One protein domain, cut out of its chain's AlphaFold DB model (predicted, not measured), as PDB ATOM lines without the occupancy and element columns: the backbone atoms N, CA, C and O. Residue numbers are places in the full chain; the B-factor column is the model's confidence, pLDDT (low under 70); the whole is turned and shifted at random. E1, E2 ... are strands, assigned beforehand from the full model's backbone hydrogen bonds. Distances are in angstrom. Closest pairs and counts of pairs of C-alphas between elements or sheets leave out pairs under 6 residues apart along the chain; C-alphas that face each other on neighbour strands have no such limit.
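AT A GLANCE: This is residues 24 to 217 of the 226 residues of an uncharacterized protein of Parcubacteria group bacterium GW2011_GWA1_47_8 (UniProt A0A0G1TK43). With little regular structure, this is a long pile of mostly unnamed stretches running to and fro side by side, with E1/E2, E3/E4 and E7/E8 toward one end and hairpin E5/E6 at the other. The 194 printed residues hold no named helix and eight strands, E1 to E8 in order, in four antiparallel two-strand sheets: all strand, with 31 residues in named elements. It is compact, radius of gyration of the C-alphas 16.0 A, spanning 63 by 29 by 22 A.

IN THESE COORDINATES: E1, residues 24 to 27, begins at C-alpha 24 (9.539, -24.069, -38.643). E2, 46 to 54, is 20.1 A long and bends by 76 degrees at residue 51. Then come E3, 82 to 84; E4, 87 to 89; E5, 136 to 138; E6, 141 to 143; E7, 171 to 173; and E8, 180 to 182, ending at C-alpha 182 (14.560, -21.301, -50.711).

HOW THE PARTS SIT: Within hydrogen-bond range are N 24 and O 49 of hairpin E1/E2, 2.8 A, and N 136 and O 143 of E5/E6, 2.8 A. The closest C-alphas of E1 and E4, Val 27 and Ala 89, are 5.5 A apart. E5 and E6 are apart from the other six strands.

THE WHOLE: The printed part has no cut. Link E4 to E5 is long, 46 residues. Seventeen residues, among them 210 to 217, have pLDDT under 70.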
ATOM      1  N   VAL A  24      10.301 -23.477 -37.546       93.81
ATOM      2  CA  VAL A  24       9.539 -24.069 -38.643       93.81
ATOM      3  C   VAL A  24       9.738 -23.233 -39.894       93.81
ATOM      4  O   VAL A  24       9.554 -22.017 -39.873       93.81
ATOM      5  N   LEU A  25      10.066 -23.907 -40.990       94.81
ATOM      6  CA  LEU A  25      10.047 -23.357 -42.337       94.81
ATOM      7  C   LEU A  25       9.066 -24.182 -43.171       94.81
ATOM      8  O   LEU A  25       9.212 -25.400 -43.266       94.81
ATOM      9  N   VAL A  26       8.084 -23.519 -43.776       96.06
ATOM     10  CA  VAL A  26       7.147 -24.122 -44.729       96.06
ATOM     11  C   VAL A  26       7.339 -23.433 -46.073       96.06
ATOM     12  O   VAL A  26       7.287 -22.205 -46.154       96.06
ATOM     13  N   VAL A  27       7.566 -24.227 -47.120       95.94
ATOM     14  CA  VAL A  27       7.746 -23.739 -48.491       95.94
ATOM     15  C   VAL A  27       6.710 -24.402 -49.389       95.94
ATOM     16  O   VAL A  27       6.565 -25.626 -49.360       95.94
ATOM     17  N   GLY A  28       5.956 -23.601 -50.142       95.81
ATOM     18  CA  GLY A  28       5.007 -24.103 -51.137       95.81
ATOM     19  C   GLY A  28       5.720 -24.732 -52.336       95.81
ATOM     20  O   GLY A  28       6.897 -24.468 -52.581       95.81
ATOM     21  N   GLY A  29       5.008 -25.543 -53.113       95.44
ATOM     22  CA  GLY A  29       5.520 -26.027 -54.391       95.44
ATOM     23  C   GLY A  29       5.769 -24.859 -55.350       95.44
ATOM     24  O   GLY A  29       4.958 -23.938 -55.419       95.44
ATOM     25  N   GLY A  30       6.871 -24.872 -56.098       94.50
ATOM     26  CA  GLY A  30       7.081 -23.918 -57.190       94.50
ATOM     27  C   GLY A  30       6.296 -24.324 -58.435       94.50
ATOM     28  O   GLY A  30       5.897 -25.482 -58.558       94.50
ATOM     29  N   ALA A  31       6.046 -23.383 -59.337       96.06
ATOM     30  CA  ALA A  31       5.253 -23.611 -60.544       96.06
ATOM     31  C   ALA A  31       6.107 -23.965 -61.765       96.06
ATOM     32  O   ALA A  31       7.310 -23.716 -61.778       96.06
ATOM     33  N   ALA A  32       5.487 -24.470 -62.829       94.50
ATOM     34  CA  ALA A  32       6.165 -24.654 -64.111       94.50
ATOM     35  C   ALA A  32       6.219 -23.355 -64.938       94.50
ATOM     36  O   ALA A  32       5.375 -22.467 -64.792       94.50
ATOM     37  N   GLY A  33       7.204 -23.260 -65.834       92.88
ATOM     38  CA  GLY A  33       7.248 -22.229 -66.870       92.88
ATOM     39  C   GLY A  33       6.273 -22.511 -68.015       92.88
ATOM     40  O   GLY A  33       5.798 -23.636 -68.189       92.88
ATOM     41  N   GLY A  34       5.977 -21.475 -68.798       91.50
ATOM     42  CA  GLY A  34       5.114 -21.569 -69.972       91.50
ATOM     43  C   GLY A  34       5.810 -22.156 -71.202       91.50
ATOM     44  O   GLY A  34       7.042 -22.128 -71.355       91.50
ATOM     45  N   THR A  35       4.998 -22.679 -72.118       88.44
ATOM     46  CA  THR A  35       5.476 -23.210 -73.403       88.44
ATOM     47  C   THR A  35       5.735 -22.099 -74.436       88.44
ATOM     48  O   THR A  35       5.269 -20.973 -74.257       88.44
ATOM     49  N   ASN A  36       6.457 -22.401 -75.523       84.81
ATOM     50  CA  ASN A  36       6.666 -21.516 -76.682       84.81
ATOM     51  C   ASN A  36       7.382 -20.193 -76.383       84.81
ATOM     52  O   ASN A  36       6.968 -19.123 -76.841       84.81
ATOM     53  N   GLY A  37       8.499 -20.243 -75.658       82.38
ATOM     54  CA  GLY A  37       9.152 -19.000 -75.249       82.38
ATOM     55  C   GLY A  37       8.347 -18.275 -74.169       82.38
ATOM     56  O   GLY A  37       8.381 -17.052 -74.084       82.38
ATOM     57  N   GLY A  38       7.589 -19.038 -73.379       90.38
ATOM     58  CA  GLY A  38       6.754 -18.554 -72.289       90.38
ATOM     59  C   GLY A  38       7.541 -18.066 -71.073       90.38
ATOM     60  O   GLY A  38       8.758 -18.240 -70.966       90.38
ATOM     61  N   GLY A  39       6.832 -17.434 -70.141       94.81
ATOM     62  CA  GLY A  39       7.409 -16.911 -68.903       94.81
ATOM     63  C   GLY A  39       7.892 -18.004 -67.952       94.81
ATOM     64  O   GLY A  39       7.462 -19.156 -68.030       94.81
ATOM     65  N   GLY A  40       8.789 -17.638 -67.038       95.88
ATOM     66  CA  GLY A  40       9.260 -18.540 -65.984       95.88
ATOM     67  C   GLY A  40       8.191 -18.794 -64.916       95.88
ATOM     68  O   GLY A  40       7.367 -17.925 -64.636       95.88
ATOM     69  N   GLY A  41       8.188 -19.974 -64.298       97.19
ATOM     70  CA  GLY A  41       7.306 -20.287 -63.172       97.19
ATOM     71  C   GLY A  41       7.726 -19.558 -61.894       97.19
ATOM     72  O   GLY A  41       8.918 -19.376 -61.637       97.19
ATOM     73  N   GLY A  42       6.762 -19.133 -61.080       98.00
ATOM     74  CA  GLY A  42       7.020 -18.528 -59.774       98.00
ATOM     75  C   GLY A  42       7.503 -19.548 -58.737       98.00
ATOM     76  O   GLY A  42       7.121 -20.722 -58.766       98.00
ATOM     77  N   GLY A  43       8.332 -19.094 -57.797       96.88
ATOM     78  CA  GLY A  43       8.659 -19.859 -56.593       96.88
ATOM     79  C   GLY A  43       7.430 -20.092 -55.701       96.88
ATOM     80  O   GLY A  43       6.408 -19.413 -55.818       96.88
ATOM     81  N   GLY A  44       7.519 -21.064 -54.793       96.38
ATOM     82  CA  GLY A  44       6.510 -21.233 -53.748       96.38
ATOM     83  C   GLY A  44       6.547 -20.104 -52.714       96.38
ATOM     84  O   GLY A  44       7.529 -19.381 -52.578       96.38
ATOM     85  N   GLY A  45       5.487 -19.971 -51.926       96.38
ATOM     86  CA  GLY A  45       5.481 -19.105 -50.753       96.38
ATOM     87  C   GLY A  45       6.510 -19.580 -49.726       96.38
ATOM     88  O   GLY A  45       6.644 -20.779 -49.489       96.38
ATOM     89  N   TYR A  46       7.220 -18.643 -49.104       96.38
ATOM     90  CA  TYR A  46       8.195 -18.905 -48.047       96.38
ATOM     91  C   TYR A  46       7.635 -18.412 -46.711       96.38
ATOM     92  O   TYR A  46       7.351 -17.226 -46.559       96.38
ATOM     93  N   GLN A  47       7.460 -19.307 -45.736       96.94
ATOM     94  CA  GLN A  47       6.910 -18.968 -44.421       96.94
ATOM     95  C   GLN A  47       7.808 -19.519 -43.312       96.94
ATOM     96  O   GLN A  47       7.924 -20.731 -43.142       96.94
ATOM     97  N   SER A  48       8.432 -18.627 -42.542       94.06
ATOM     98  CA  SER A  48       9.337 -18.983 -41.445       94.06
ATOM     99  C   SER A  48       8.783 -18.507 -40.106       94.06
ATOM    100  O   SER A  48       8.420 -17.342 -39.956       94.06
ATOM    101  N   ASN A  49       8.777 -19.391 -39.112       92.19
ATOM    102  CA  ASN A  49       8.434 -19.079 -37.731       92.19
ATOM    103  C   ASN A  49       9.501 -19.664 -36.799       92.19
ATOM    104  O   ASN A  49       9.632 -20.879 -36.680       92.19
ATOM    105  N   THR A  50      10.264 -18.800 -36.133       90.81
ATOM    106  CA  THR A  50      11.361 -19.204 -35.234       90.81
ATOM    107  C   THR A  50      10.897 -19.554 -33.816       90.81
ATOM    108  O   THR A  50      11.707 -19.875 -32.952       90.81
ATOM    109  N   SER A  51       9.598 -19.435 -33.544       91.12
ATOM    110  CA  SER A  51       9.033 -19.580 -32.205       91.12
ATOM    111  C   SER A  51       7.692 -20.320 -32.236       91.12
ATOM    112  O   SER A  51       6.775 -19.986 -31.485       91.12
ATOM    113  N   PHE A  52       7.550 -21.326 -33.104       89.69
ATOM    114  CA  PHE A  52       6.304 -22.076 -33.227       89.69
ATOM    115  C   PHE A  52       6.081 -22.957 -31.994       89.69
ATOM    116  O   PHE A  52       6.933 -23.774 -31.640       89.69
ATOM    117  N   THR A  53       4.931 -22.802 -31.338       91.12
ATOM    118  CA  THR A  53       4.577 -23.597 -30.160       91.12
ATOM    119  C   THR A  53       4.089 -24.984 -30.565       91.12
ATOM    120  O   THR A  53       3.104 -25.131 -31.287       91.12
ATOM    121  N   VAL A  54       4.759 -26.010 -30.051       88.06
ATOM    122  CA  VAL A  54       4.436 -27.420 -30.252       88.06
ATOM    123  C   VAL A  54       3.933 -28.006 -28.937       88.06
ATOM    124  O   VAL A  54       4.607 -27.932 -27.913       88.06
ATOM    125  N   THR A  55       2.749 -28.600 -28.962       88.94
ATOM    126  CA  THR A  55       2.147 -29.339 -27.854       88.94
ATOM    127  C   THR A  55       2.035 -30.820 -28.231       88.94
ATOM    128  O   THR A  55       2.049 -31.152 -29.418       88.94
ATOM    129  N   PRO A  56       1.938 -31.742 -27.258       86.06
ATOM    130  CA  PRO A  56       1.737 -33.158 -27.556       86.06
ATOM    131  C   PRO A  56       0.386 -33.401 -28.251       86.06
ATOM    132  O   PRO A  56      -0.654 -33.492 -27.606       86.06
ATOM    133  N   GLN A  57       0.404 -33.490 -29.581       87.06
ATOM    134  CA  GLN A  57      -0.749 -33.816 -30.419       87.06
ATOM    135  C   GLN A  57      -0.295 -34.349 -31.784       87.06
ATOM    136  O   GLN A  57       0.877 -34.244 -32.152       87.06
ATOM    137  N   ALA A  58      -1.229 -34.899 -32.558       85.81
ATOM    138  CA  ALA A  58      -0.988 -35.186 -33.965       85.81
ATOM    139  C   ALA A  58      -0.977 -33.878 -34.776       85.81
ATOM    140  O   ALA A  58      -1.885 -33.058 -34.644       85.81
ATOM    141  N   TYR A  59       0.027 -33.702 -35.637       84.50
ATOM    142  CA  TYR A  59       0.123 -32.574 -36.563       84.50
ATOM    143  C   TYR A  59      -0.139 -33.049 -37.989       84.50
ATOM    144  O   TYR A  59       0.560 -33.931 -38.488       84.50
ATOM    145  N   SER A  60      -1.123 -32.452 -38.661       83.44
ATOM    146  CA  SER A  60      -1.303 -32.640 -40.098       83.44
ATOM    147  C   SER A  60      -0.210 -31.888 -40.852       83.44
ATOM    148  O   SER A  60      -0.043 -30.678 -40.662       83.44
ATOM    149  N   VAL A  61       0.504 -32.598 -41.721       91.88
ATOM    150  CA  VAL A  61       1.537 -32.034 -42.592       91.88
ATOM    151  C   VAL A  61       1.150 -32.312 -44.034       91.88
ATOM    152  O   VAL A  61       0.910 -33.458 -44.401       91.88
ATOM    153  N   THR A  62       1.074 -31.259 -44.842       93.56
ATOM    154  CA  THR A  62       0.873 -31.359 -46.292       93.56
ATOM    155  C   THR A  62       2.101 -30.799 -46.981       93.56
ATOM    156  O   THR A  62       2.519 -29.681 -46.681       93.56
ATOM    157  N   VAL A  63       2.670 -31.568 -47.903       92.12
ATOM    158  CA  VAL A  63       3.749 -31.106 -48.777       92.12
ATOM    159  C   VAL A  63       3.146 -30.865 -50.150       92.12
ATOM    160  O   VAL A  63       2.629 -31.793 -50.772       92.12
ATOM    161  N   GLY A  64       3.178 -29.614 -50.596       92.12
ATOM    162  CA  GLY A  64       2.725 -29.237 -51.923       92.12
ATOM    163  C   GLY A  64       3.639 -29.818 -52.997       92.12
ATOM    164  O   GLY A  64       4.861 -29.767 -52.877       92.12
ATOM    165  N   ALA A  65       3.052 -30.370 -54.056       90.50
ATOM    166  CA  ALA A  65       3.814 -30.775 -55.232       90.50
ATOM    167  C   ALA A  65       4.289 -29.545 -56.023       90.50
ATOM    168  O   ALA A  65       3.652 -28.491 -55.986       90.50
ATOM    169  N   GLY A  66       5.381 -29.684 -56.775       90.62
ATOM    170  CA  GLY A  66       5.714 -28.714 -57.817       90.62
ATOM    171  C   GLY A  66       4.697 -28.756 -58.965       90.62
ATOM    172  O   GLY A  66       4.052 -29.783 -59.190       90.62
ATOM    173  N   GLY A  67       4.571 -27.650 -59.691       88.75
ATOM    174  CA  GLY A  67       3.752 -27.563 -60.893       88.75
ATOM    175  C   GLY A  67       4.322 -28.428 -62.015       88.75
ATOM    176  O   GLY A  67       5.530 -28.431 -62.264       88.75
ATOM    177  N   SER A  68       3.460 -29.170 -62.703       88.06
ATOM    178  CA  SER A  68       3.836 -29.911 -63.907       88.06
ATOM    179  C   SER A  68       3.955 -28.977 -65.113       88.06
ATOM    180  O   SER A  68       3.238 -27.980 -65.217       88.06
ATOM    181  N   GLY A  69       4.833 -29.324 -66.056       82.38
ATOM    182  CA  GLY A  69       4.856 -28.674 -67.367       82.38
ATOM    183  C   GLY A  69       3.497 -28.772 -68.064       82.38
ATOM    184  O   GLY A  69       2.711 -29.683 -67.792       82.38
ATOM    185  N   ALA A  70       3.220 -27.812 -68.939       79.19
ATOM    186  CA  ALA A  70       2.023 -27.825 -69.767       79.19
ATOM    187  C   ALA A  70       2.248 -28.649 -71.042       79.19
ATOM    188  O   ALA A  70       3.377 -28.740 -71.533       79.19
ATOM    189  N   ASP A  71       1.165 -29.190 -71.601       73.56
ATOM    190  CA  ASP A  71       1.161 -29.697 -72.973       73.56
ATOM    191  C   ASP A  71       1.368 -28.541 -73.980       73.56
ATOM    192  O   ASP A  71       1.438 -27.364 -73.614       73.56
ATOM    193  N   VAL A  72       1.495 -28.874 -75.268       72.12
ATOM    194  CA  VAL A  72       1.789 -27.916 -76.350       72.12
ATOM    195  C   VAL A  72       0.840 -26.708 -76.295       72.12
ATOM    196  O   VAL A  72      -0.376 -26.879 -76.311       72.12
ATOM    197  N   ASN A  73       1.406 -25.495 -76.280       79.12
ATOM    198  CA  ASN A  73       0.691 -24.211 -76.217       79.12
ATOM    199  C   ASN A  73      -0.068 -23.939 -74.899       79.12
ATOM    200  O   ASN A  73      -1.102 -23.275 -74.897       79.12
ATOM    201  N   GLY A  74       0.415 -24.459 -73.767       87.56
ATOM    202  CA  GLY A  74      -0.151 -24.186 -72.444       87.56
ATOM    203  C   GLY A  74       0.715 -23.305 -71.539       87.56
ATOM    204  O   GLY A  74       1.952 -23.334 -71.602       87.56
ATOM    205  N   ASP A  75       0.043 -22.558 -70.658       92.00
ATOM    206  CA  ASP A  75       0.636 -21.960 -69.458       92.00
ATOM    207  C   ASP A  75       1.147 -23.051 -68.519       92.00
ATOM    208  O   ASP A  75       0.484 -24.073 -68.337       92.00
ATOM    209  N   GLY A  76       2.248 -22.787 -67.821       92.81
ATOM    210  CA  GLY A  76       2.722 -23.660 -66.755       92.81
ATOM    211  C   GLY A  76       1.661 -23.875 -65.671       92.81
ATOM    212  O   GLY A  76       0.836 -22.995 -65.394       92.81
ATOM    213  N   ASN A  77       1.660 -25.056 -65.052       94.88
ATOM    214  CA  ASN A  77       0.766 -25.332 -63.931       94.88
ATOM    215  C   ASN A  77       1.312 -24.729 -62.634       94.88
ATOM    216  O   ASN A  77       2.527 -24.679 -62.419       94.88
ATOM    217  N   ASP A  78       0.393 -24.294 -61.777       96.56
ATOM    218  CA  ASP A  78       0.706 -23.748 -60.460       96.56
ATOM    219  C   ASP A  78       1.279 -24.834 -59.539       96.56
ATOM    220  O   ASP A  78       1.021 -26.031 -59.705       96.56
ATOM    221  N   GLY A  79       2.058 -24.410 -58.548       96.50
ATOM    222  CA  GLY A  79       2.499 -25.293 -57.476       96.50
ATOM    223  C   GLY A  79       1.383 -25.587 -56.469       96.50
ATOM    224  O   GLY A  79       0.418 -24.835 -56.328       96.50
ATOM    225  N   GLY A  80       1.526 -26.675 -55.716       96.44
ATOM    226  CA  GLY A  80       0.645 -27.007 -54.599       96.44
ATOM    227  C   GLY A  80       1.022 -26.273 -53.308       96.44
ATOM    228  O   GLY A  80       2.190 -25.978 -53.057       96.44
ATOM    229  N   ASN A  81       0.037 -26.028 -52.444       97.50
ATOM    230  CA  ASN A  81       0.276 -25.453 -51.118       97.50
ATOM    231  C   ASN A  81       0.934 -26.473 -50.175       97.50
ATOM    232  O   ASN A  81       0.567 -27.648 -50.172       97.50
ATOM    233  N   SER A  82       1.827 -25.996 -49.310       96.81
ATOM    234  CA  SER A  82       2.362 -26.757 -48.177       96.81
ATOM    235  C   SER A  82       1.776 -26.232 -46.868       96.81
ATOM    236  O   SER A  82       1.586 -25.026 -46.704       96.81
ATOM    237  N   VAL A  83       1.496 -27.127 -45.919       95.06
ATOM    238  CA  VAL A  83       0.859 -26.786 -44.639       95.06
ATOM    239  C   VAL A  83       1.537 -27.521 -43.489       95.06
ATOM    240  O   VAL A  83       1.684 -28.743 -43.528       95.06
ATOM    241  N   PHE A  84       1.888 -26.778 -42.439       93.44
ATOM    242  CA  PHE A  84       2.297 -27.320 -41.144       93.44
ATOM    243  C   PHE A  84       1.538 -26.598 -40.029       93.44
ATOM    244  O   PHE A  84       1.759 -25.410 -39.774       93.44
ATOM    245  N   GLY A  85       0.629 -27.307 -39.354       89.31
ATOM    246  CA  GLY A  85      -0.222 -26.701 -38.328       89.31
ATOM    247  C   GLY A  85      -1.047 -25.537 -38.893       89.31
ATOM    248  O   GLY A  85      -1.823 -25.728 -39.823       89.31
ATOM    249  N   SER A  86      -0.875 -24.333 -38.337       90.31
ATOM    250  CA  SER A  86      -1.540 -23.107 -38.806       90.31
ATOM    251  C   SER A  86      -0.786 -22.364 -39.916       90.31
ATOM    252  O   SER A  86      -1.306 -21.389 -40.458       90.31
ATOM    253  N   ILE A  87       0.433 -22.790 -40.260       94.56
ATOM    254  CA  ILE A  87       1.255 -22.137 -41.281       94.56
ATOM    255  C   ILE A  87       0.908 -22.734 -42.644       94.56
ATOM    256  O   ILE A  87       1.089 -23.931 -42.860       94.56
ATOM    257  N   THR A  88       0.442 -21.888 -43.565       96.75
ATOM    258  CA  THR A  88       0.186 -22.252 -44.966       96.75
ATOM    259  C   THR A  88       1.113 -21.470 -45.886       96.75
ATOM    260  O   THR A  88       1.071 -20.239 -45.920       96.75
ATOM    261  N   ALA A  89       1.920 -22.191 -46.657       97.00
ATOM    262  CA  ALA A  89       2.725 -21.646 -47.736       97.00
ATOM    263  C   ALA A  89       2.041 -21.944 -49.075       97.00
ATOM    264  O   ALA A  89       1.808 -23.107 -49.414       97.00
ATOM    265  N   MET A  90       1.688 -20.896 -49.815       98.25
ATOM    266  CA  MET A  90       0.985 -21.023 -51.090       98.25
ATOM    267  C   MET A  90       1.909 -21.564 -52.181       98.25
ATOM    268  O   MET A  90       3.095 -21.253 -52.190       98.25
ATOM    269  N   GLY A  91       1.387 -22.348 -53.118       97.81
ATOM    270  CA  GLY A  91       2.143 -22.738 -54.304       97.81
ATOM    271  C   GLY A  91       2.401 -21.557 -55.245       97.81
ATOM    272  O   GLY A  91       1.654 -20.578 -55.235       97.81
ATOM    273  N   GLY A  92       3.476 -21.623 -56.027       98.06
ATOM    274  CA  GLY A  92       3.830 -20.594 -57.008       98.06
ATOM    275  C   GLY A  92       2.840 -20.518 -58.169       98.06
ATOM    276  O   GLY A  92       2.141 -21.490 -58.453       98.06
ATOM    277  N   GLY A  93       2.813 -19.376 -58.856       98.06
ATOM    278  CA  GLY A  93       2.019 -19.175 -60.068       98.06
ATOM    279  C   GLY A  93       2.768 -19.602 -61.333       98.06
ATOM    280  O   GLY A  93       3.950 -19.296 -61.500       98.06
ATOM    281  N   GLY A  94       2.089 -20.309 -62.232       96.19
ATOM    282  CA  GLY A  94       2.622 -20.758 -63.516       96.19
ATOM    283  C   GLY A  94       3.010 -19.625 -64.467       96.19
ATOM    284  O   GLY A  94       2.367 -18.573 -64.520       96.19
ATOM    285  N   GLY A  95       4.076 -19.848 -65.235       95.44
ATOM    286  CA  GLY A  95       4.493 -18.940 -66.301       95.44
ATOM    287  C   GLY A  95       3.541 -18.998 -67.494       95.44
ATOM    288  O   GLY A  95       3.037 -20.066 -67.841       95.44
ATOM    289  N   ALA A  96       3.294 -17.857 -68.131       94.50
ATOM    290  CA  ALA A  96       2.366 -17.794 -69.256       94.50
ATOM    291  C   ALA A  96       2.963 -18.369 -70.543       94.50
ATOM    292  O   ALA A  96       4.176 -18.283 -70.754       94.50
ATOM    293  N   THR A  97       2.121 -18.885 -71.433       91.06
ATOM    294  CA  THR A  97       2.474 -19.110 -72.841       91.06
ATOM    295  C   THR A  97       2.207 -17.856 -73.683       91.06
ATOM    296  O   THR A  97       1.606 -16.887 -73.219       91.06
ATOM    297  N   ASN A  98       2.680 -17.835 -74.929       84.00
ATOM    298  CA  ASN A  98       2.467 -16.716 -75.850       84.00
ATOM    299  C   ASN A  98       1.001 -16.583 -76.334       84.00
ATOM    300  O   ASN A  98       0.621 -15.515 -76.831       84.00
ATOM    301  N   ASP A  99       0.171 -17.611 -76.121       78.00
ATOM    302  CA  ASP A  99      -1.277 -17.613 -76.378       78.00
ATOM    303  C   ASP A  99      -2.088 -16.786 -75.359       78.00
ATOM    304  O   ASP A  99      -1.535 -16.108 -74.490       78.00
ATOM    305  N   TYR A 100      -3.421 -16.706 -75.528       69.75
ATOM    306  CA  TYR A 100      -4.287 -15.824 -74.732       69.75
ATOM    307  C   TYR A 100      -4.918 -16.418 -73.482       69.75
ATOM    308  O   TYR A 100      -5.724 -17.333 -73.632       69.75
ATOM    309  N   PRO A 101      -4.671 -15.820 -72.280       69.75
ATOM    310  CA  PRO A 101      -3.867 -14.609 -71.948       69.75
ATOM    311  C   PRO A 101      -2.359 -14.869 -71.676       69.75
ATOM    312  O   PRO A 101      -2.019 -15.824 -71.005       69.75
ATOM    313  N   ALA A 102      -1.458 -13.959 -72.085       84.94
ATOM    314  CA  ALA A 102       0.004 -14.105 -71.898       84.94
ATOM    315  C   ALA A 102       0.532 -13.534 -70.569       84.94
ATOM    316  O   ALA A 102       1.729 -13.262 -70.425       84.94
ATOM    317  N   SER A 103      -0.361 -13.289 -69.612       93.31
ATOM    318  CA  SER A 103       0.011 -12.811 -68.282       93.31
ATOM    319  C   SER A 103       0.344 -13.991 -67.385       93.31
ATOM    320  O   SER A 103      -0.394 -14.974 -67.369       93.31
ATOM    321  N   GLY A 104       1.433 -13.887 -66.621       95.56
ATOM    322  CA  GLY A 104       1.790 -14.925 -65.655       95.56
ATOM    323  C   GLY A 104       0.697 -15.113 -64.600       95.56
ATOM    324  O   GLY A 104      -0.016 -14.166 -64.255       95.56
ATOM    325  N   LYS A 105       0.556 -16.331 -64.075       97.31
ATOM    326  CA  LYS A 105      -0.439 -16.636 -63.040       97.31
ATOM    327  C   LYS A 105       0.009 -16.110 -61.680       97.31
ATOM    328  O   LYS A 105       1.202 -16.048 -61.372       97.31
ATOM    329  N   ASN A 106      -0.959 -15.738 -60.852       98.19
ATOM    330  CA  ASN A 106      -0.711 -15.341 -59.467       98.19
ATOM    331  C   ASN A 106      -0.426 -16.580 -58.607       98.19
ATOM    332  O   ASN A 106      -0.927 -17.663 -58.895       98.19
ATOM    333  N   GLY A 107       0.312 -16.412 -57.514       98.06
ATOM    334  CA  GLY A 107       0.591 -17.497 -56.573       98.06
ATOM    335  C   GLY A 107       1.291 -16.995 -55.318       98.06
ATOM    336  O   GLY A 107       1.284 -15.796 -55.044       98.06
ATOM    337  N   GLY A 108       1.914 -17.906 -54.567       98.06
ATOM    338  CA  GLY A 108       2.829 -17.566 -53.477       98.06
ATOM    339  C   GLY A 108       3.871 -16.559 -53.960       98.06
ATOM    340  O   GLY A 108       3.895 -15.434 -53.463       98.06
ATOM    341  N   SER A 109       4.603 -16.910 -55.018       98.44
ATOM    342  CA  SER A 109       5.243 -15.949 -55.923       98.44
ATOM    343  C   SER A 109       4.617 -16.031 -57.317       98.44
ATOM    344  O   SER A 109       4.147 -17.092 -57.735       98.44
ATOM    345  N   GLY A 110       4.580 -14.909 -58.033       98.25
ATOM    346  CA  GLY A 110       3.911 -14.818 -59.334       98.25
ATOM    347  C   GLY A 110       4.737 -15.378 -60.495       98.25
ATOM    348  O   GLY A 110       5.961 -15.250 -60.510       98.25
ATOM    349  N   GLY A 111       4.077 -15.971 -61.489       97.69
ATOM    350  CA  GLY A 111       4.714 -16.428 -62.728       97.69
ATOM    351  C   GLY A 111       5.073 -15.278 -63.672       97.69
ATOM    352  O   GLY A 111       4.512 -14.188 -63.590       97.69
ATOM    353  N   GLY A 112       6.010 -15.505 -64.587       97.12
ATOM    354  CA  GLY A 112       6.396 -14.544 -65.617       97.12
ATOM    355  C   GLY A 112       5.378 -14.462 -66.759       97.12
ATOM    356  O   GLY A 112       4.742 -15.457 -67.116       97.12
ATOM    357  N   GLY A 113       5.230 -13.275 -67.347       95.25
ATOM    358  CA  GLY A 113       4.440 -13.074 -68.564       95.25
ATOM    359  C   GLY A 113       5.203 -13.493 -69.824       95.25
ATOM    360  O   GLY A 113       6.424 -13.351 -69.889       95.25
ATOM    361  N   ALA A 114       4.502 -13.974 -70.848       91.94
ATOM    362  CA  ALA A 114       5.104 -14.294 -72.142       91.94
ATOM    363  C   ALA A 114       5.204 -13.059 -73.048       91.94
ATOM    364  O   ALA A 114       4.501 -12.059 -72.858       91.94
ATOM    365  N   TYR A 115       6.066 -13.116 -74.064       86.38
ATOM    366  CA  TYR A 115       6.115 -12.073 -75.089       86.38
ATOM    367  C   TYR A 115       4.887 -12.119 -76.006       86.38
ATOM    368  O   TYR A 115       4.282 -13.171 -76.217       86.38
ATOM    369  N   ARG A 116       4.541 -10.969 -76.599       80.81
ATOM    370  CA  ARG A 116       3.428 -10.835 -77.548       80.81
ATOM    371  C   ARG A 116       3.607  -9.726 -78.556       80.81
ATOM    372  O   ARG A 116       3.897  -8.609 -78.159       80.81
ATOM    373  N   SER A 117       3.224  -9.961 -79.811       62.16
ATOM    374  CA  SER A 117       3.309  -8.957 -80.885       62.16
ATOM    375  C   SER A 117       2.580  -7.626 -80.624       62.16
ATOM    376  O   SER A 117       2.897  -6.647 -81.294       62.16
ATOM    377  N   SER A 118       1.648  -7.545 -79.664       58.16
ATOM    378  CA  SER A 118       0.939  -6.308 -79.299       58.16
ATOM    379  C   SER A 118       1.005  -6.005 -77.791       58.16
ATOM    380  O   SER A 118       0.012  -6.154 -77.077       58.16
ATOM    381  N   GLY A 119       2.161  -5.547 -77.307       60.09
ATOM    382  CA  GLY A 119       2.306  -4.913 -75.987       60.09
ATOM    383  C   GLY A 119       2.943  -5.772 -74.888       60.09
ATOM    384  O   GLY A 119       3.262  -6.940 -75.089       60.09
ATOM    385  N   LEU A 120       3.167  -5.139 -73.731       66.81
ATOM    386  CA  LEU A 120       3.742  -5.754 -72.530       66.81
ATOM    387  C   LEU A 120       2.717  -6.698 -71.890       66.81
ATOM    388  O   LEU A 120       1.606  -6.269 -71.574       66.81
ATOM    389  N   SER A 121       3.100  -7.949 -71.655       86.19
ATOM    390  CA  SER A 121       2.320  -8.852 -70.804       86.19
ATOM    391  C   SER A 121       2.840  -8.734 -69.379       86.19
ATOM    392  O   SER A 121       4.049  -8.771 -69.177       86.19
ATOM    393  N   SER A 122       1.967  -8.595 -68.387       93.12
ATOM    394  CA  SER A 122       2.388  -8.517 -66.984       93.12
ATOM    395  C   SER A 122       2.799  -9.888 -66.439       93.12
ATOM    396  O   SER A 122       2.229 -10.912 -66.822       93.12
ATOM    397  N   GLY A 123       3.725  -9.914 -65.484       96.06
ATOM    398  CA  GLY A 123       3.857 -11.064 -64.595       96.06
ATOM    399  C   GLY A 123       2.655 -11.182 -63.653       96.06
ATOM    400  O   GLY A 123       1.883 -10.233 -63.475       96.06
ATOM    401  N   GLY A 124       2.500 -12.358 -63.059       97.69
ATOM    402  CA  GLY A 124       1.541 -12.609 -61.995       97.69
ATOM    403  C   GLY A 124       1.978 -11.973 -60.680       97.69
ATOM    404  O   GLY A 124       3.157 -11.667 -60.466       97.69
ATOM    405  N   THR A 125       1.027 -11.784 -59.773       98.19
ATOM    406  CA  THR A 125       1.285 -11.246 -58.437       98.19
ATOM    407  C   THR A 125       1.714 -12.337 -57.456       98.19
ATOM    408  O   THR A 125       1.192 -13.456 -57.480       98.19
ATOM    409  N   GLY A 126       2.674 -12.009 -56.588       97.81
ATOM    410  CA  GLY A 126       3.054 -12.833 -55.442       97.81
ATOM    411  C   GLY A 126       2.270 -12.419 -54.198       97.81
ATOM    412  O   GLY A 126       2.290 -11.252 -53.814       97.81
ATOM    413  N   SER A 127       1.561 -13.353 -53.565       98.00
ATOM    414  CA  SER A 127       0.824 -13.100 -52.318       98.00
ATOM    415  C   SER A 127       1.698 -13.229 -51.066       98.00
ATOM    416  O   SER A 127       1.386 -12.644 -50.030       98.00
ATOM    417  N   GLN A 128       2.769 -14.018 -51.152       97.69
ATOM    418  CA  GLN A 128       3.682 -14.349 -50.052       97.69
ATOM    419  C   GLN A 128       5.160 -14.161 -50.420       97.69
ATOM    420  O   GLN A 128       6.023 -14.242 -49.551       97.69
ATOM    421  N   GLY A 129       5.440 -13.935 -51.698       96.81
ATOM    422  CA  GLY A 129       6.735 -13.582 -52.249       96.81
ATOM    423  C   GLY A 129       6.570 -12.454 -53.259       96.81
ATOM    424  O   GLY A 129       5.708 -11.588 -53.114       96.81
ATOM    425  N   SER A 130       7.400 -12.455 -54.292       98.56
ATOM    426  CA  SER A 130       7.452 -11.361 -55.258       98.56
ATOM    427  C   SER A 130       6.642 -11.635 -56.525       98.56
ATOM    428  O   SER A 130       6.316 -12.775 -56.865       98.56
ATOM    429  N   ASN A 131       6.340 -10.560 -57.250       98.62
ATOM    430  CA  ASN A 131       5.702 -10.631 -58.560       98.62
ATOM    431  C   ASN A 131       6.659 -11.213 -59.612       98.62
ATOM    432  O   ASN A 131       7.882 -11.067 -59.505       98.62
ATOM    433  N   GLY A 132       6.091 -11.830 -60.645       98.12
ATOM    434  CA  GLY A 132       6.832 -12.165 -61.855       98.12
ATOM    435  C   GLY A 132       7.112 -10.933 -62.715       98.12
ATOM    436  O   GLY A 132       6.451  -9.900 -62.584       98.12
ATOM    437  N   GLY A 133       8.081 -11.068 -63.614       97.38
ATOM    438  CA  GLY A 133       8.393 -10.070 -64.627       97.38
ATOM    439  C   GLY A 133       7.450 -10.148 -65.824       97.38
ATOM    440  O   GLY A 133       6.831 -11.180 -66.108       97.38
ATOM    441  N   GLY A 134       7.342  -9.042 -66.545       94.88
ATOM    442  CA  GLY A 134       6.581  -8.944 -67.776       94.88
ATOM    443  C   GLY A 134       7.336  -9.444 -69.007       94.88
ATOM    444  O   GLY A 134       8.560  -9.360 -69.102       94.88
ATOM    445  N   GLY A 135       6.584  -9.946 -69.983       92.19
ATOM    446  CA  GLY A 135       7.100 -10.266 -71.311       92.19
ATOM    447  C   GLY A 135       7.055  -9.057 -72.244       92.19
ATOM    448  O   GLY A 135       6.226  -8.157 -72.088       92.19
ATOM    449  N   THR A 136       7.929  -9.042 -73.248       89.38
ATOM    450  CA  THR A 136       8.052  -7.951 -74.218       89.38
ATOM    451  C   THR A 136       8.255  -8.456 -75.641       89.38
ATOM    452  O   THR A 136       8.890  -9.482 -75.876       89.38
ATOM    453  N   SER A 137       7.736  -7.693 -76.599       86.44
ATOM    454  CA  SER A 137       7.937  -7.904 -78.030       86.44
ATOM    455  C   SER A 137       8.193  -6.563 -78.699       86.44
ATOM    456  O   SER A 137       7.307  -5.704 -78.742       86.44
ATOM    457  N   LYS A 138       9.389  -6.364 -79.251       82.12
ATOM    458  CA  LYS A 138       9.731  -5.136 -79.980       82.12
ATOM    459  C   LYS A 138      10.762  -5.412 -81.061       82.12
ATOM    460  O   LYS A 138      11.774  -6.038 -80.788       82.12
ATOM    461  N   ASN A 139      10.546  -4.891 -82.271       74.06
ATOM    462  CA  ASN A 139      11.518  -4.953 -83.374       74.06
ATOM    463  C   ASN A 139      12.095  -6.369 -83.608       74.06
ATOM    464  O   ASN A 139      13.302  -6.521 -83.765       74.06
ATOM    465  N   ASN A 140      11.229  -7.389 -83.614       75.44
ATOM    466  CA  ASN A 140      11.563  -8.820 -83.721       75.44
ATOM    467  C   ASN A 140      12.245  -9.453 -82.496       75.44
ATOM    468  O   ASN A 140      12.546 -10.638 -82.547       75.44
ATOM    469  N   PHE A 141      12.454  -8.720 -81.399       81.12
ATOM    470  CA  PHE A 141      12.897  -9.278 -80.123       81.12
ATOM    471  C   PHE A 141      11.705  -9.686 -79.264       81.12
ATOM    472  O   PHE A 141      10.926  -8.835 -78.842       81.12
ATOM    473  N   ASN A 142      11.614 -10.986 -79.001       87.69
ATOM    474  CA  ASN A 142      10.554 -11.668 -78.274       87.69
ATOM    475  C   ASN A 142      11.157 -12.312 -77.022       87.69
ATOM    476  O   ASN A 142      11.862 -13.320 -77.121       87.69
ATOM    477  N   ALA A 143      10.899 -11.716 -75.860       91.00
ATOM    478  CA  ALA A 143      11.448 -12.172 -74.591       91.00
ATOM    479  C   ALA A 143      10.378 -12.210 -73.504       91.00
ATOM    480  O   ALA A 143       9.683 -11.219 -73.273       91.00
ATOM    481  N   ALA A 144      10.251 -13.342 -72.825       93.88
ATOM    482  CA  ALA A 144       9.346 -13.482 -71.697       93.88
ATOM    483  C   ALA A 144       9.989 -13.014 -70.386       93.88
ATOM    484  O   ALA A 144      11.213 -12.931 -70.264       93.88
ATOM    485  N   GLY A 145       9.149 -12.713 -69.399       95.62
ATOM    486  CA  GLY A 145       9.578 -12.376 -68.048       95.62
ATOM    487  C   GLY A 145       9.923 -13.615 -67.220       95.62
ATOM    488  O   GLY A 145       9.389 -14.707 -67.440       95.62
ATOM    489  N   GLY A 146      10.814 -13.442 -66.248       97.12
ATOM    490  CA  GLY A 146      11.117 -14.460 -65.243       97.12
ATOM    491  C   GLY A 146      10.027 -14.553 -64.174       97.12
ATOM    492  O   GLY A 146       9.299 -13.591 -63.924       97.12
ATOM    493  N   GLY A 147       9.909 -15.707 -63.526       97.94
ATOM    494  CA  GLY A 147       9.025 -15.886 -62.374       97.94
ATOM    495  C   GLY A 147       9.578 -15.196 -61.127       97.94
ATOM    496  O   GLY A 147      10.790 -15.096 -60.948       97.94
ATOM    497  N   GLY A 148       8.700 -14.720 -60.248       98.44
ATOM    498  CA  GLY A 148       9.083 -14.128 -58.970       98.44
ATOM    499  C   GLY A 148       9.641 -15.172 -58.003       98.44
ATOM    500  O   GLY A 148       9.160 -16.306 -57.952       98.44
ATOM    501  N   GLY A 149      10.642 -14.781 -57.218       97.94
ATOM    502  CA  GLY A 149      11.139 -15.564 -56.089       97.94
ATOM    503  C   GLY A 149      10.492 -15.135 -54.777       97.94
ATOM    504  O   GLY A 149       9.637 -14.244 -54.741       97.94
ATOM    505  N   ALA A 150      10.875 -15.767 -53.674       97.56
ATOM    506  CA  ALA A 150      10.434 -15.344 -52.346       97.56
ATOM    507  C   ALA A 150      11.023 -13.984 -51.920       97.56
ATOM    508  O   ALA A 150      10.391 -13.271 -51.144       97.56
ATOM    509  N   ASN A 151      12.198 -13.599 -52.437       97.69
ATOM    510  CA  ASN A 151      12.917 -12.393 -52.018       97.69
ATOM    511  C   ASN A 151      12.893 -11.264 -53.054       97.69
ATOM    512  O   ASN A 151      12.760 -10.100 -52.681       97.69
ATOM    513  N   THR A 152      13.048 -11.580 -54.342       98.38
ATOM    514  CA  THR A 152      13.090 -10.557 -55.398       98.38
ATOM    515  C   THR A 152      12.099 -10.837 -56.520       98.38
ATOM    516  O   THR A 152      11.707 -11.979 -56.776       98.38
ATOM    517  N   VAL A 153      11.672  -9.759 -57.181       98.56
ATOM    518  CA  VAL A 153      10.820  -9.817 -58.375       98.56
ATOM    519  C   VAL A 153      11.540 -10.520 -59.521       98.56
ATOM    520  O   VAL A 153      12.762 -10.420 -59.648       98.56
ATOM    521  N   GLY A 154      10.772 -11.209 -60.364       97.94
ATOM    522  CA  GLY A 154      11.280 -11.710 -61.637       97.94
ATOM    523  C   GLY A 154      11.635 -10.549 -62.566       97.94
ATOM    524  O   GLY A 154      10.969  -9.514 -62.564       97.94
ATOM    525  N   GLY A 155      12.696 -10.705 -63.351       97.19
ATOM    526  CA  GLY A 155      13.101  -9.716 -64.343       97.19
ATOM    527  C   GLY A 155      12.131  -9.669 -65.521       97.19
ATOM    528  O   GLY A 155      11.613 -10.701 -65.951       97.19
ATOM    529  N   ASP A 156      11.918  -8.480 -66.072       95.56
ATOM    530  CA  ASP A 156      11.210  -8.320 -67.342       95.56
ATOM    531  C   ASP A 156      12.067  -8.836 -68.509       95.56
ATOM    532  O   ASP A 156      13.301  -8.779 -68.473       95.56
ATOM    533  N   GLY A 157      11.415  -9.290 -69.580       92.50
ATOM    534  CA  GLY A 157      12.092  -9.546 -70.850       92.50
ATOM    535  C   GLY A 157      12.707  -8.260 -71.421       92.50
ATOM    536  O   GLY A 157      12.128  -7.174 -71.328       92.50
ATOM    537  N   ASN A 158      13.882  -8.358 -72.048       90.88
ATOM    538  CA  ASN A 158      14.589  -7.198 -72.592       90.88
ATOM    539  C   ASN A 158      14.243  -6.951 -74.069       90.88
ATOM    540  O   ASN A 158      14.640  -7.701 -74.960       90.88
ATOM    541  N   ALA A 159      13.571  -5.830 -74.337       84.44
ATOM    542  CA  ALA A 159      13.075  -5.458 -75.665       84.44
ATOM    543  C   ALA A 159      14.167  -5.024 -76.666       84.44
ATOM    544  O   ALA A 159      13.873  -4.831 -77.845       84.44
ATOM    545  N   SER A 160      15.399  -4.809 -76.199       84.69
ATOM    546  CA  SER A 160      16.529  -4.341 -77.014       84.69
ATOM    547  C   SER A 160      17.510  -5.460 -77.353       84.69
ATOM    548  O   SER A 160      18.172  -5.390 -78.384       84.69
ATOM    549  N   THR A 161      17.629  -6.468 -76.485       86.56
ATOM    550  CA  THR A 161      18.551  -7.601 -76.670       86.56
ATOM    551  C   THR A 161      17.835  -8.920 -76.953       86.56
ATOM    552  O   THR A 161      18.479  -9.883 -77.365       86.56
ATOM    553  N   GLY A 162      16.522  -8.991 -76.714       86.31
ATOM    554  CA  GLY A 162      15.753 -10.232 -76.771       86.31
ATOM    555  C   GLY A 162      16.096 -11.208 -75.650       86.31
ATOM    556  O   GLY A 162      15.809 -12.388 -75.787       86.31
ATOM    557  N   ASN A 163      16.748 -10.763 -74.570       91.31
ATOM    558  CA  ASN A 163      17.062 -11.648 -73.446       91.31
ATOM    559  C   ASN A 163      15.830 -11.890 -72.580       91.31
ATOM    560  O   ASN A 163      15.121 -10.939 -72.242       91.31
ATOM    561  N   GLY A 164      15.624 -13.148 -72.199       92.31
ATOM    562  CA  GLY A 164      14.601 -13.536 -71.243       92.31
ATOM    563  C   GLY A 164      14.882 -12.934 -69.870       92.31
ATOM    564  O   GLY A 164      16.034 -12.717 -69.488       92.31
ATOM    565  N   GLY A 165      13.822 -12.643 -69.129       95.62
ATOM    566  CA  GLY A 165      13.932 -12.139 -67.770       95.62
ATOM    567  C   GLY A 165      14.465 -13.204 -66.815       95.62
ATOM    568  O   GLY A 165      14.002 -14.344 -66.834       95.62
ATOM    569  N   ASN A 166      15.423 -12.848 -65.960       96.62
ATOM    570  CA  ASN A 166      15.907 -13.759 -64.918       96.62
ATOM    571  C   ASN A 166      14.813 -14.031 -63.877       96.62
ATOM    572  O   ASN A 166      14.001 -13.154 -63.577       96.62
ATOM    573  N   GLY A 167      14.810 -15.229 -63.304       97.56
ATOM    574  CA  GLY A 167      13.975 -15.560 -62.160       97.56
ATOM    575  C   GLY A 167      14.370 -14.753 -60.923       97.56
ATOM    576  O   GLY A 167      15.536 -14.411 -60.729       97.56
ATOM    577  N   GLY A 168      13.386 -14.439 -60.088       98.19
ATOM    578  CA  GLY A 168      13.614 -13.796 -58.802       98.19
ATOM    579  C   GLY A 168      14.259 -14.755 -57.802       98.19
ATOM    580  O   GLY A 168      13.951 -15.948 -57.766       98.19
ATOM    581  N   ASP A 169      15.134 -14.229 -56.956       97.69
ATOM    582  CA  ASP A 169      15.847 -14.994 -55.943       97.69
ATOM    583  C   ASP A 169      14.923 -15.410 -54.797       97.69
ATOM    584  O   ASP A 169      13.998 -14.697 -54.389       97.69
ATOM    585  N   GLY A 170      15.222 -16.576 -54.243       95.94
ATOM    586  CA  GLY A 170      14.659 -17.089 -53.011       95.94
ATOM    587  C   GLY A 170      15.206 -16.396 -51.763       95.94
ATOM    588  O   GLY A 170      16.153 -15.607 -51.804       95.94
ATOM    589  N   THR A 171      14.617 -16.717 -50.615       95.94
ATOM    590  CA  THR A 171      15.018 -16.173 -49.311       95.94
ATOM    591  C   THR A 171      15.951 -17.141 -48.593       95.94
ATOM    592  O   THR A 171      15.696 -18.346 -48.548       95.94
ATOM    593  N   TYR A 172      17.027 -16.622 -48.003       94.56
ATOM    594  CA  TYR A 172      17.965 -17.423 -47.220       94.56
ATOM    595  C   TYR A 172      17.383 -17.841 -45.864       94.56
ATOM    596  O   TYR A 172      16.816 -17.023 -45.139       94.56
ATOM    597  N   ASN A 173      17.590 -19.104 -45.491       92.00
ATOM    598  CA  ASN A 173      17.281 -19.636 -44.167       92.00
ATOM    599  C   ASN A 173      18.364 -20.622 -43.705       92.00
ATOM    600  O   ASN A 173      18.936 -21.346 -44.519       92.00
ATOM    601  N   SER A 174      18.622 -20.667 -42.398       92.12
ATOM    602  CA  SER A 174      19.615 -21.544 -41.766       92.12
ATOM    603  C   SER A 174      19.034 -22.776 -41.059       92.12
ATOM    604  O   SER A 174      19.745 -23.430 -40.296       92.12
ATOM    605  N   ILE A 175      17.768 -23.132 -41.310       87.69
ATOM    606  CA  ILE A 175      17.072 -24.257 -40.659       87.69
ATOM    607  C   ILE A 175      17.781 -25.605 -40.862       87.69
ATOM    608  O   ILE A 175      17.685 -26.483 -40.011       87.69
ATOM    609  N   SER A 176      18.545 -25.752 -41.947       83.44
ATOM    610  CA  SER A 176      19.367 -26.930 -42.254       83.44
ATOM    611  C   SER A 176      20.777 -26.891 -41.642       83.44
ATOM    612  O   SER A 176      21.597 -27.753 -41.947       83.44
ATOM    613  N   GLY A 177      21.095 -25.896 -40.807       85.06
ATOM    614  CA  GLY A 177      22.421 -25.702 -40.202       85.06
ATOM    615  C   GLY A 177      23.402 -24.870 -41.041       85.06
ATOM    616  O   GLY A 177      24.496 -24.562 -40.575       85.06
ATOM    617  N   SER A 178      23.013 -24.458 -42.248       86.62
ATOM    618  CA  SER A 178      23.764 -23.557 -43.132       86.62
ATOM    619  C   SER A 178      22.806 -22.611 -43.857       86.62
ATOM    620  O   SER A 178      21.642 -22.951 -44.047       86.62
ATOM    621  N   SER A 179      23.274 -21.418 -44.239       90.75
ATOM    622  CA  SER A 179      22.452 -20.446 -44.974       90.75
ATOM    623  C   SER A 179      22.186 -20.945 -46.398       90.75
ATOM    624  O   SER A 179      23.097 -20.959 -47.225       90.75
ATOM    625  N   VAL A 180      20.949 -21.357 -46.674       89.38
ATOM    626  CA  VAL A 180      20.503 -21.890 -47.971       89.38
ATOM    627  C   VAL A 180      19.336 -21.044 -48.488       89.38
ATOM    628  O   VAL A 180      18.456 -20.706 -47.696       89.38
ATOM    629  N   PRO A 181      19.304 -20.668 -49.777       91.31
ATOM    630  CA  PRO A 181      18.162 -19.977 -50.363       91.31
ATOM    631  C   PRO A 181      17.021 -20.954 -50.687       91.31
ATOM    632  O   PRO A 181      17.261 -22.057 -51.177       91.31
ATOM    633  N   TYR A 182      15.780 -20.528 -50.454       92.19
ATOM    634  CA  TYR A 182      14.560 -21.301 -50.711       92.19
ATOM    635  C   TYR A 182      13.578 -20.507 -51.574       92.19
ATOM    636  O   TYR A 182      13.450 -19.296 -51.400       92.19
ATOM    637  N   ALA A 183      12.840 -21.209 -52.440       94.44
ATOM    638  CA  ALA A 183      11.799 -20.649 -53.306       94.44
ATOM    639  C   ALA A 183      12.300 -19.592 -54.311       94.44
ATOM    640  O   ALA A 183      11.772 -18.479 -54.388       94.44
ATOM    641  N   GLY A 184      13.315 -19.953 -55.103       96.88
ATOM    642  CA  GLY A 184      13.688 -19.199 -56.306       96.88
ATOM    643  C   GLY A 184      12.664 -19.367 -57.437       96.88
ATOM    644  O   GLY A 184      12.044 -20.427 -57.567       96.88
ATOM    645  N   GLY A 185      12.476 -18.322 -58.243       97.25
ATOM    646  CA  GLY A 185      11.661 -18.336 -59.462       97.25
ATOM    647  C   GLY A 185      12.454 -18.790 -60.692       97.25
ATOM    648  O   GLY A 185      13.680 -18.718 -60.708       97.25
ATOM    649  N   GLY A 186      11.766 -19.260 -61.731       96.50
ATOM    650  CA  GLY A 186      12.387 -19.716 -62.979       96.50
ATOM    651  C   GLY A 186      12.682 -18.585 -63.968       96.50
ATOM    652  O   GLY A 186      12.023 -17.543 -63.956       96.50
ATOM    653  N   GLY A 187      13.653 -18.795 -64.856       95.44
ATOM    654  CA  GLY A 187      13.992 -17.863 -65.932       95.44
ATOM    655  C   GLY A 187      12.974 -17.864 -67.080       95.44
ATOM    656  O   GLY A 187      12.370 -18.890 -67.396       95.44
ATOM    657  N   GLY A 188      12.767 -16.706 -67.709       93.62
ATOM    658  CA  GLY A 188      11.859 -16.520 -68.842       93.62
ATOM    659  C   GLY A 188      12.442 -17.009 -70.168       93.62
ATOM    660  O   GLY A 188      13.628 -16.812 -70.445       93.62
ATOM    661  N   GLY A 189      11.597 -17.627 -70.995       91.06
ATOM    662  CA  GLY A 189      11.933 -18.094 -72.339       91.06
ATOM    663  C   GLY A 189      12.094 -16.968 -73.361       91.06
ATOM    664  O   GLY A 189      11.769 -15.804 -73.115       91.06
ATOM    665  N   ILE A 190      12.595 -17.336 -74.538       87.88
ATOM    666  CA  ILE A 190      12.717 -16.443 -75.693       87.88
ATOM    667  C   ILE A 190      12.347 -17.191 -76.977       87.88
ATOM    668  O   ILE A 190      12.294 -18.424 -77.019       87.88
ATOM    669  N   ASP A 191      12.117 -16.434 -78.040       83.00
ATOM    670  CA  ASP A 191      12.002 -16.949 -79.405       83.00
ATOM    671  C   ASP A 191      13.403 -17.201 -79.994       83.00
ATOM    672  O   ASP A 191      14.238 -16.292 -79.995       83.00
ATOM    673  N   THR A 192      13.684 -18.398 -80.527       68.38
ATOM    674  CA  THR A 192      15.027 -18.756 -81.038       68.38
ATOM    675  C   THR A 192      15.452 -17.962 -82.270       68.38
ATOM    676  O   THR A 192      16.617 -18.010 -82.656       68.38
ATOM    677  N   ARG A 193      14.535 -17.223 -82.907       68.94
ATOM    678  CA  ARG A 193      14.858 -16.298 -84.008       68.94
ATOM    679  C   ARG A 193      15.545 -15.022 -83.520       68.94
ATOM    680  O   ARG A 193      15.975 -14.203 -84.332       68.94
ATOM    681  N   THR A 194      15.636 -14.836 -82.205       66.19
ATOM    682  CA  THR A 194      16.346 -13.724 -81.576       66.19
ATOM    683  C   THR A 194      17.755 -14.135 -81.165       66.19
ATOM    684  O   THR A 194      17.986 -15.258 -80.735       66.19
ATOM    685  N   ASN A 195      18.707 -13.199 -81.230       73.50
ATOM    686  CA  ASN A 195      20.083 -13.414 -80.753       73.50
ATOM    687  C   ASN A 195      20.202 -13.395 -79.213       73.50
ATOM    688  O   ASN A 195      21.308 -13.287 -78.683       73.50
ATOM    689  N   GLY A 196      19.077 -13.405 -78.492       78.81
ATOM    690  CA  GLY A 196      19.071 -13.310 -77.042       78.81
ATOM    691  C   GLY A 196      19.444 -14.624 -76.358       78.81
ATOM    692  O   GLY A 196      19.435 -15.686 -76.971       78.81
ATOM    693  N   ALA A 197      19.751 -14.554 -75.063       87.69
ATOM    694  CA  ALA A 197      19.805 -15.721 -74.190       87.69
ATOM    695  C   ALA A 197      18.520 -15.823 -73.355       87.69
ATOM    696  O   ALA A 197      17.884 -14.808 -73.055       87.69
ATOM    697  N   GLY A 198      18.155 -17.046 -72.969       87.12
ATOM    698  CA  GLY A 198      17.117 -17.283 -71.969       87.12
ATOM    699  C   GLY A 198      17.488 -16.697 -70.605       87.12
ATOM    700  O   GLY A 198      18.666 -16.481 -70.321       87.12
ATOM    701  N   GLY A 199      16.481 -16.436 -69.771       92.38
ATOM    702  CA  GLY A 199      16.709 -16.002 -68.396       92.38
ATOM    703  C   GLY A 199      17.306 -17.121 -67.544       92.38
ATOM    704  O   GLY A 199      16.938 -18.290 -67.696       92.38
ATOM    705  N   ASN A 200      18.186 -16.749 -66.617       94.44
ATOM    706  CA  ASN A 200      18.667 -17.666 -65.587       94.44
ATOM    707  C   ASN A 200      17.597 -17.843 -64.502       94.44
ATOM    708  O   ASN A 200      16.826 -16.917 -64.233       94.44
ATOM    709  N   GLY A 201      17.565 -19.000 -63.853       92.56
ATOM    710  CA  GLY A 201      16.789 -19.225 -62.642       92.56
ATOM    711  C   GLY A 201      17.325 -18.418 -61.457       92.56
ATOM    712  O   GLY A 201      18.515 -18.111 -61.367       92.56
ATOM    713  N   GLY A 202      16.432 -18.063 -60.538       93.50
ATOM    714  CA  GLY A 202      16.791 -17.379 -59.302       93.50
ATOM    715  C   GLY A 202      17.464 -18.310 -58.293       93.50
ATOM    716  O   GLY A 202      17.238 -19.529 -58.271       93.50
ATOM    717  N   LEU A 203      18.261 -17.724 -57.396       90.00
ATOM    718  CA  LEU A 203      18.872 -18.441 -56.281       90.00
ATOM    719  C   LEU A 203      17.808 -19.168 -55.456       90.00
ATOM    720  O   LEU A 203      16.714 -18.663 -55.226       90.00
ATOM    721  N   GLY A 204      18.138 -20.363 -54.975       78.69
ATOM    722  CA  GLY A 204      17.164 -21.219 -54.298       78.69
ATOM    723  C   GLY A 204      16.388 -22.113 -55.250       78.69
ATOM    724  O   GLY A 204      15.263 -22.466 -54.919       78.69
ATOM    725  N   GLY A 205      17.007 -22.473 -56.382       71.00
ATOM    726  CA  GLY A 205      16.702 -23.652 -57.197       71.00
ATOM    727  C   GLY A 205      15.850 -23.424 -58.440       71.00
ATOM    728  O   GLY A 205      15.505 -24.409 -59.086       71.00
ATOM    729  N   GLY A 206      15.552 -22.168 -58.790       73.62
ATOM    730  CA  GLY A 206      14.794 -21.854 -59.996       73.62
ATOM    731  C   GLY A 206      15.428 -22.459 -61.250       73.62
ATOM    732  O   GLY A 206      16.649 -22.469 -61.392       73.62
ATOM    733  N   GLY A 207      14.601 -22.980 -62.150       76.56
ATOM    734  CA  GLY A 207      15.051 -23.523 -63.424       76.56
ATOM    735  C   GLY A 207      15.444 -22.409 -64.389       76.56
ATOM    736  O   GLY A 207      14.687 -21.455 -64.590       76.56
ATOM    737  N   ASP A 208      16.603 -22.558 -65.024       80.25
ATOM    738  CA  ASP A 208      16.943 -21.847 -66.254       80.25
ATOM    739  C   ASP A 208      15.987 -22.258 -67.382       80.25
ATOM    740  O   ASP A 208      15.296 -23.281 -67.306       80.25
ATOM    741  N   VAL A 209      15.986 -21.506 -68.477       74.38
ATOM    742  CA  VAL A 209      15.226 -21.845 -69.686       74.38
ATOM    743  C   VAL A 209      15.406 -23.315 -70.123       74.38
ATOM    744  O   VAL A 209      16.519 -23.795 -70.317       74.38
ATOM    745  N   ASN A 210      14.288 -24.026 -70.324       63.03
ATOM    746  CA  ASN A 210      14.156 -25.473 -70.610       63.03
ATOM    747  C   ASN A 210      14.721 -26.422 -69.549       63.03
ATOM    748  O   ASN A 210      14.972 -27.594 -69.835       63.03
ATOM    749  N   THR A 211      14.877 -25.951 -68.319       61.91
ATOM    750  CA  THR A 211      15.205 -26.810 -67.186       61.91
ATOM    751  C   THR A 211      14.092 -26.744 -66.150       61.91
ATOM    752  O   THR A 211      13.489 -25.698 -65.890       61.91
ATOM    753  N   THR A 212      13.786 -27.891 -65.552       61.25
ATOM    754  CA  THR A 212      12.949 -27.930 -64.355       61.25
ATOM    755  C   THR A 212      13.739 -27.339 -63.193       61.25
ATOM    756  O   THR A 212      14.901 -27.705 -63.008       61.25
ATOM    757  N   GLY A 213      13.113 -26.483 -62.385       55.34
ATOM    758  CA  GLY A 213      13.680 -26.096 -61.095       55.34
ATOM    759  C   GLY A 213      13.778 -27.302 -60.156       55.34
ATOM    760  O   GLY A 213      13.184 -28.359 -60.400       55.34
ATOM    761  N   THR A 214      14.521 -27.169 -59.062       60.25
ATOM    762  CA  THR A 214      14.507 -28.186 -58.002       60.25
ATOM    763  C   THR A 214      13.127 -28.229 -57.316       60.25
ATOM    764  O   THR A 214      12.331 -27.292 -57.449       60.25
ATOM    765  N   PRO A 215      12.770 -29.299 -56.581       54.69
ATOM    766  CA  PRO A 215      11.479 -29.357 -55.894       54.69
ATOM    767  C   PRO A 215      11.225 -28.114 -55.022       54.69
ATOM    768  O   PRO A 215      12.107 -27.704 -54.269       54.69
ATOM    769  N   ASN A 216      10.008 -27.556 -55.092       54.38
ATOM    770  CA  ASN A 216       9.567 -26.327 -54.396       54.38
ATOM    771  C   ASN A 216      10.085 -24.995 -54.974       54.38
ATOM    772  O   ASN A 216      10.044 -23.958 -54.310       54.38
ATOM    773  N   THR A 217      10.550 -25.008 -56.221       62.03
ATOM    774  CA  THR A 217      11.120 -23.839 -56.907       62.03
ATOM    775  C   THR A 217      10.527 -23.718 -58.310       62.03
ATOM    776  O   THR A 217       9.970 -24.687 -58.831       62.03
TER     777      THR A 217